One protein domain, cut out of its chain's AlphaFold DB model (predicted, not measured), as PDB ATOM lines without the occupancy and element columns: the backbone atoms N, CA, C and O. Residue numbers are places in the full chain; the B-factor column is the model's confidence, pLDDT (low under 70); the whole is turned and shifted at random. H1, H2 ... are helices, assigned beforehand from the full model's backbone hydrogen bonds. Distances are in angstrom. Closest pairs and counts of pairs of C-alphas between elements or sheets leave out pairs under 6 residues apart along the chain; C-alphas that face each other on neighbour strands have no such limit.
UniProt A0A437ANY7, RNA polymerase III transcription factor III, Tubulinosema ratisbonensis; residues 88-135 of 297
ATOM      1  N   VAL A  88      -1.364 -15.957 -43.907       81.56
ATOM      2  CA  VAL A  88      -0.406 -17.056 -43.756       81.56
ATOM      3  C   VAL A  88      -0.837 -17.965 -42.605       81.56
ATOM      4  O   VAL A  88      -0.864 -19.184 -42.772       81.56
ATOM      5  N   LYS A  89      -1.268 -17.393 -41.473       78.56
ATOM      6  CA  LYS A  89      -1.823 -18.165 -40.346       78.56
ATOM      7  C   LYS A  89      -3.038 -18.988 -40.768       78.56
ATOM      8  O   LYS A  89      -3.078 -20.188 -40.514       78.56
ATOM      9  N   ILE A  90      -3.990 -18.368 -41.467       82.69
ATOM     10  CA  ILE A  90      -5.196 -19.035 -41.981       82.69
ATOM     11  C   ILE A  90      -4.826 -20.175 -42.937       82.69
ATOM     12  O   ILE A  90      -5.410 -21.257 -42.859       82.69
ATOM     13  N   PHE A  91      -3.847 -19.957 -43.820       83.94
ATOM     14  CA  PHE A  91      -3.381 -20.975 -44.760       83.94
ATOM     15  C   PHE A  91      -2.834 -22.212 -44.039       83.94
ATOM     16  O   PHE A  91      -3.308 -23.317 -44.293       83.94
ATOM     17  N   TYR A  92      -1.885 -22.037 -43.115       82.88
ATOM     18  CA  TYR A  92      -1.276 -23.167 -42.406       82.88
ATOM     19  C   TYR A  92      -2.227 -23.822 -41.402       82.88
ATOM     20  O   TYR A  92      -2.218 -25.043 -41.282       82.88
ATOM     21  N   LYS A  93      -3.120 -23.057 -40.763       82.62
ATOM     22  CA  LYS A  93      -4.177 -23.622 -39.913       82.62
ATOM     23  C   LYS A  93      -5.086 -24.564 -40.702       82.62
ATOM     24  O   LYS A  93      -5.362 -25.668 -40.250       82.62
ATOM     25  N   LYS A  94      -5.478 -24.176 -41.920       82.62
ATOM     26  CA  LYS A  94      -6.268 -25.036 -42.810       82.62
ATOM     27  C   LYS A  94      -5.531 -26.330 -43.174       82.62
ATOM     28  O   LYS A  94      -6.168 -27.368 -43.298       82.62
ATOM     29  N   ILE A  95      -4.208 -26.281 -43.351       82.00
ATOM     30  CA  ILE A  95      -3.393 -27.482 -43.598       82.00
ATOM     31  C   ILE A  95      -3.456 -28.424 -42.393       82.00
ATOM     32  O   ILE A  95      -3.726 -29.606 -42.575       82.00
ATOM     33  N   VAL A  96      -3.244 -27.900 -41.180       81.44
ATOM     34  CA  VAL A  96      -3.308 -28.688 -39.938       81.44
ATOM     35  C   VAL A  96      -4.688 -29.321 -39.770       81.44
ATOM     36  O   VAL A  96      -4.776 -30.528 -39.582       81.44
ATOM     37  N   GLU A  97      -5.761 -28.549 -39.957       82.38
ATOM     38  CA  GLU A  97      -7.138 -29.051 -39.855       82.38
ATOM     39  C   GLU A  97      -7.440 -30.182 -40.855       82.38
ATOM     40  O   GLU A  97      -8.175 -31.107 -40.521       82.38
ATOM     41  N   ILE A  98      -6.893 -30.125 -42.075       81.62
ATOM     42  CA  ILE A  98      -7.048 -31.200 -43.072       81.62
ATOM     43  C   ILE A  98      -6.279 -32.455 -42.641       81.62
ATOM     44  O   ILE A  98      -6.782 -33.568 -42.785       81.62
ATOM     45  N   ILE A  99      -5.065 -32.286 -42.107       78.75
ATOM     46  CA  ILE A  99      -4.235 -33.400 -41.634       78.75
ATOM     47  C   ILE A  99      -4.894 -34.095 -40.436       78.75
ATOM     48  O   ILE A  99      -4.966 -35.319 -40.413       78.75
ATOM     49  N   GLU A 100      -5.407 -33.333 -39.469       79.56
ATOM     50  CA  GLU A 100      -6.024 -33.863 -38.243       79.56
ATOM     51  C   GLU A 100      -7.339 -34.611 -38.486       79.56
ATOM     52  O   GLU A 100      -7.685 -35.510 -37.721       79.56
ATOM     53  N   LYS A 101      -8.089 -34.254 -39.534       81.25
ATOM     54  CA  LYS A 101      -9.358 -34.916 -39.869       81.25
ATOM     55  C   LYS A 101      -9.187 -36.285 -40.526       81.25
ATOM     56  O   LYS A 101     -10.164 -37.022 -40.600       81.25
ATOM     57  N   GLU A 102      -7.986 -36.601 -41.019       70.50
ATOM     58  CA  GLU A 102      -7.646 -37.860 -41.703       70.50
ATOM     59  C   GLU A 102      -8.574 -38.226 -42.889       70.50
ATOM     60  O   GLU A 102      -8.640 -39.382 -43.313       70.50
ATOM     61  N   ASP A 103      -9.279 -37.250 -43.474       80.38
ATOM     62  CA  ASP A 103     -10.137 -37.477 -44.638       80.38
ATOM     63  C   ASP A 103      -9.287 -37.594 -45.912       80.38
ATOM     64  O   ASP A 103      -8.542 -36.689 -46.301       80.38
ATOM     65  N   THR A 104      -9.416 -38.732 -46.593       75.62
ATOM     66  CA  THR A 104      -8.650 -39.059 -47.799       75.62
ATOM     67  C   THR A 104      -8.936 -38.088 -48.950       75.62
ATOM     68  O   THR A 104      -8.028 -37.768 -49.717       75.62
ATOM     69  N   GLU A 105     -10.166 -37.587 -49.078       78.75
ATOM     70  CA  GLU A 105     -10.536 -36.662 -50.154       78.75
ATOM     71  C   GLU A 105      -9.983 -35.251 -49.890       78.75
ATOM     72  O   GLU A 105      -9.487 -34.582 -50.803       78.75
ATOM     73  N   GLU A 106      -9.963 -34.811 -48.628       77.19
ATOM     74  CA  GLU A 106      -9.351 -33.536 -48.234       77.19
ATOM     75  C   GLU A 106      -7.816 -33.571 -48.365       77.19
ATOM     76  O   GLU A 106      -7.221 -32.594 -48.828       77.19
ATOM     77  N   LEU A 107      -7.171 -34.705 -48.070       76.81
ATOM     78  CA  LEU A 107      -5.725 -34.894 -48.248       76.81
ATOM     79  C   LEU A 107      -5.291 -34.868 -49.724       76.81
ATOM     80  O   LEU A 107      -4.257 -34.287 -50.058       76.81
ATOM     81  N   ILE A 108      -6.091 -35.433 -50.634       78.06
ATOM     82  CA  ILE A 108      -5.837 -35.335 -52.084       78.06
ATOM     83  C   ILE A 108      -5.928 -33.871 -52.541       78.06
ATOM     84  O   ILE A 108      -5.089 -33.391 -53.308       78.06
ATOM     85  N   ASN A 109      -6.906 -33.126 -52.022       76.19
ATOM     86  CA  ASN A 109      -7.053 -31.700 -52.307       76.19
ATOM     87  C   ASN A 109      -5.929 -30.845 -51.694       76.19
ATOM     88  O   ASN A 109      -5.562 -29.818 -52.274       76.19
ATOM     89  N   LEU A 110      -5.340 -31.273 -50.573       78.25
ATOM     90  CA  LEU A 110      -4.165 -30.642 -49.973       78.25
ATOM     91  C   LEU A 110      -2.931 -30.745 -50.880       78.25
ATOM     92  O   LEU A 110      -2.224 -29.752 -51.031       78.25
ATOM     93  N   SER A 111      -2.705 -31.882 -51.549       72.62
ATOM     94  CA  SER A 111      -1.609 -32.021 -52.528       72.62
ATOM     95  C   SER A 111      -1.711 -30.964 -53.632       72.62
ATOM     96  O   SER A 111      -0.748 -30.256 -53.908       72.62
ATOM     97  N   ASN A 112      -2.914 -30.760 -54.180       76.75
ATOM     98  CA  ASN A 112      -3.165 -29.738 -55.202       76.75
ATOM     99  C   ASN A 112      -2.963 -28.302 -54.676       76.75
ATOM    100  O   ASN A 112      -2.650 -27.386 -55.438       76.75
ATOM    101  N   LEU A 113      -3.182 -28.076 -53.376       74.44
ATOM    102  CA  LEU A 113      -2.935 -26.791 -52.720       74.44
ATOM    103  C   LEU A 113      -1.430 -26.525 -52.545       74.44
ATOM    104  O   LEU A 113      -1.005 -25.374 -52.664       74.44
ATOM    105  N   LEU A 114      -0.660 -27.579 -52.258       77.19
ATOM    106  CA  LEU A 114       0.784 -27.543 -52.028       77.19
ATOM    107  C   LEU A 114       1.604 -27.503 -53.325       77.19
ATOM    108  O   LEU A 114       2.700 -26.953 -53.320       77.19
ATOM    109  N   ASP A 115       1.047 -27.992 -54.434       72.25
ATOM    110  CA  ASP A 115       1.655 -27.939 -55.775       72.25
ATOM    111  C   ASP A 115       1.658 -26.532 -56.405       72.25
ATOM    112  O   ASP A 115       2.108 -26.339 -57.537       72.25
ATOM    113  N   LYS A 116       1.165 -25.509 -55.694       69.94
ATOM    114  CA  LYS A 116       1.259 -24.117 -56.151       69.94
ATOM    115  C   LYS A 116       2.713 -23.643 -56.125       69.94
ATOM    116  O   LYS A 116       3.401 -23.799 -55.123       69.94
ATOM    117  N   GLU A 117       3.141 -22.962 -57.193       55.22
ATOM    118  CA  GLU A 117       4.522 -22.477 -57.386       55.22
ATOM    119  C   GLU A 117       5.054 -21.579 -56.254       55.22
ATOM    120  O   GLU A 117       6.267 -21.446 -56.096       55.22
ATOM    121  N   ILE A 118       4.172 -20.952 -55.468       68.81
ATOM    122  CA  ILE A 118       4.554 -20.079 -54.357       68.81
ATOM    123  C   ILE A 118       3.658 -20.377 -53.155       68.81
ATOM    124  O   ILE A 118       2.490 -19.982 -53.113       68.81
ATOM    125  N   LEU A 119       4.227 -21.057 -52.163       80.38
ATOM    126  CA  LEU A 119       3.624 -21.184 -50.842       80.38
ATOM    127  C   LEU A 119       3.885 -19.906 -50.033       80.38
ATOM    128  O   LEU A 119       4.962 -19.313 -50.163       80.38
ATOM    129  N   PRO A 120       2.929 -19.462 -49.199       80.62
ATOM    130  CA  PRO A 120       3.179 -18.358 -48.286       80.62
ATOM    131  C   PRO A 120       4.350 -18.704 -47.362       80.62
ATOM    132  O   PRO A 120       4.395 -19.786 -46.786       80.62
ATOM    133  N   PHE A 121       5.309 -17.790 -47.234       75.75
ATOM    134  CA  PHE A 121       6.482 -18.005 -46.393       75.75
ATOM    135  C   PHE A 121       6.075 -18.094 -44.917       75.75
ATOM    136  O   PHE A 121       5.497 -17.151 -44.375       75.75
ATOM    137  N   TYR A 122       6.423 -19.203 -44.266       74.00
ATOM    138  CA  TYR A 122       6.359 -19.342 -42.815       74.00
ATOM    139  C   TYR A 122       7.786 -19.318 -42.252       74.00
ATOM    140  O   TYR A 122       8.639 -20.058 -42.755       74.00
ATOM    141  N   PRO A 123       8.085 -18.481 -41.243       64.38
ATOM    142  CA  PRO A 123       9.412 -18.444 -40.645       64.38
ATOM    143  C   PRO A 123       9.747 -19.791 -39.996       64.38
ATOM    144  O   PRO A 123       8.874 -20.489 -39.481       64.38
ATOM    145  N   LEU A 124      11.026 -20.165 -40.015       60.19
ATOM    146  CA  LEU A 124      11.479 -21.383 -39.347       60.19
ATOM    147  C   LEU A 124      11.217 -21.289 -37.830       60.19
ATOM    148  O   LEU A 124      11.388 -20.212 -37.257       60.19
ATOM    149  N   PRO A 125      10.864 -22.406 -37.165       56.56
ATOM    150  CA  PRO A 125      10.524 -22.431 -35.736       56.56
ATOM    151  C   PRO A 125      11.697 -22.082 -34.807       56.56
ATOM    152  O   PRO A 125      11.490 -21.849 -33.619       56.56
ATOM    153  N   MET A 126      12.922 -22.057 -35.333       53.94
ATOM    154  CA  MET A 126      14.122 -21.618 -34.630       53.94
ATOM    155  C   MET A 126      15.037 -20.912 -35.628       53.94
ATOM    156  O   MET A 126      15.388 -21.489 -36.662       53.94
ATOM    157  N   LEU A 127      15.417 -19.673 -35.327       54.41
ATOM    158  CA  LEU A 127      16.313 -18.883 -36.178       54.41
ATOM    159  C   LEU A 127      17.698 -18.731 -35.555       54.41
ATOM    160  O   LEU A 127      18.694 -18.681 -36.278       54.41
ATOM    161  N   LEU A 128      17.776 -18.748 -34.225       54.66
ATOM    162  CA  LEU A 128      19.033 -18.870 -33.498       54.66
ATOM    163  C   LEU A 128      19.429 -20.346 -33.377       54.66
ATOM    164  O   LEU A 128      18.917 -21.076 -32.531       54.66
ATOM    165  N   SER A 129      20.379 -20.801 -34.194       52.00
ATOM    166  CA  SER A 129      21.065 -22.067 -33.918       52.00
ATOM    167  C   SER A 129      22.017 -21.890 -32.724       52.00
ATOM    168  O   SER A 129      22.641 -20.838 -32.566       52.00
ATOM    169  N   HIS A 130      22.137 -22.917 -31.873       46.84
ATOM    170  CA  HIS A 130      22.911 -22.908 -30.618       46.84
ATOM    171  C   HIS A 130      24.358 -22.376 -30.731       46.84
ATOM    172  O   HIS A 130      24.912 -21.919 -29.735       46.84
ATOM    173  N   GLU A 131      24.961 -22.362 -31.922       45.00
ATOM    174  CA  GLU A 131      26.304 -21.808 -32.160       45.00
ATOM    175  C   GLU A 131      26.373 -20.268 -32.127       45.00
ATOM    176  O   GLU A 131      27.463 -19.700 -32.072       45.00
ATOM    177  N   GLN A 132      25.235 -19.570 -32.147       43.88
ATOM    178  CA  GLN A 132      25.170 -18.101 -32.120       43.88
ATOM    179  C   GLN A 132      24.831 -17.523 -30.737       43.88
ATOM    180  O   GLN A 132      24.873 -16.306 -30.558       43.88
ATOM    181  N   GLY A 133      24.503 -18.376 -29.760       41.44
ATOM    182  CA  GLY A 133      24.059 -17.967 -28.422       41.44
ATOM    183  C   GLY A 133      25.170 -17.455 -27.504       41.44
ATOM    184  O   GLY A 133      24.881 -16.787 -26.514       41.44
ATOM    185  N   ASP A 134      26.438 -17.706 -27.832       46.56
ATOM    186  CA  ASP A 134      27.547 -17.172 -27.052       46.56
ATOM    187  C   ASP A 134      27.889 -15.745 -27.513       46.56
ATOM    188  O   ASP A 134      28.787 -15.494 -28.322       46.56
ATOM    189  N   ILE A 135      27.143 -14.766 -26.996       47.38
ATOM    190  CA  ILE A 135      27.402 -13.333 -27.223       47.38
ATOM    191  C   ILE A 135      28.832 -12.950 -26.782       47.38
ATOM    192  O   ILE A 135      29.400 -11.975 -27.286       47.38
TER     193      ILE A 135
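Overview. This is residues 88 to 135 of the 297 residues of the protein "RNA polymerase III transcription factor III" of Tubulinosema ratisbonensis (UniProt A0A437ANY7). A small helical hairpin of two helices, H1 and H2, forms a head at one end, and a long tail with no named element runs away from it, with residues 123 to 135 sticking out free. The printed part has 48 residues with two named helices, H1 then H2, and no named strand; the class is all helix. The whole is extended, with a radius of gyration of the C-alphas of 15.5 A and spans of 50 by 24 by 16 A.

Arrangement. H1, residues 88 to 100, and H2, residues 104 to 114, form a helical hairpin over a tight link. They touch, H1 with residues 95 to 99 alone; the closest C-alphas, those of Ile 98 and Glu 106, are 6.1 A apart. Their lines stand at a shallow tilt of 29 degrees, and they run opposite ways. In H1 every O i to N i+4 pair is within hydrogen-bond range; in H2, 6 of 7 are.

Along the chain. H1 measures 18.6 A from C-alpha 88 at (-0.406, -17.056, -43.756) to C-alpha 100. H2 measures 15.5 A and ends with C-alpha 114 at (0.784, -27.543, -52.028).

Size, cuts and confidence. The two C-alphas farthest apart, those of Glu 105 and Ile 135, are 50.1 A apart. The printed part has no cut. Residues 116 to 118 and 123 to 135 have pLDDT under 70.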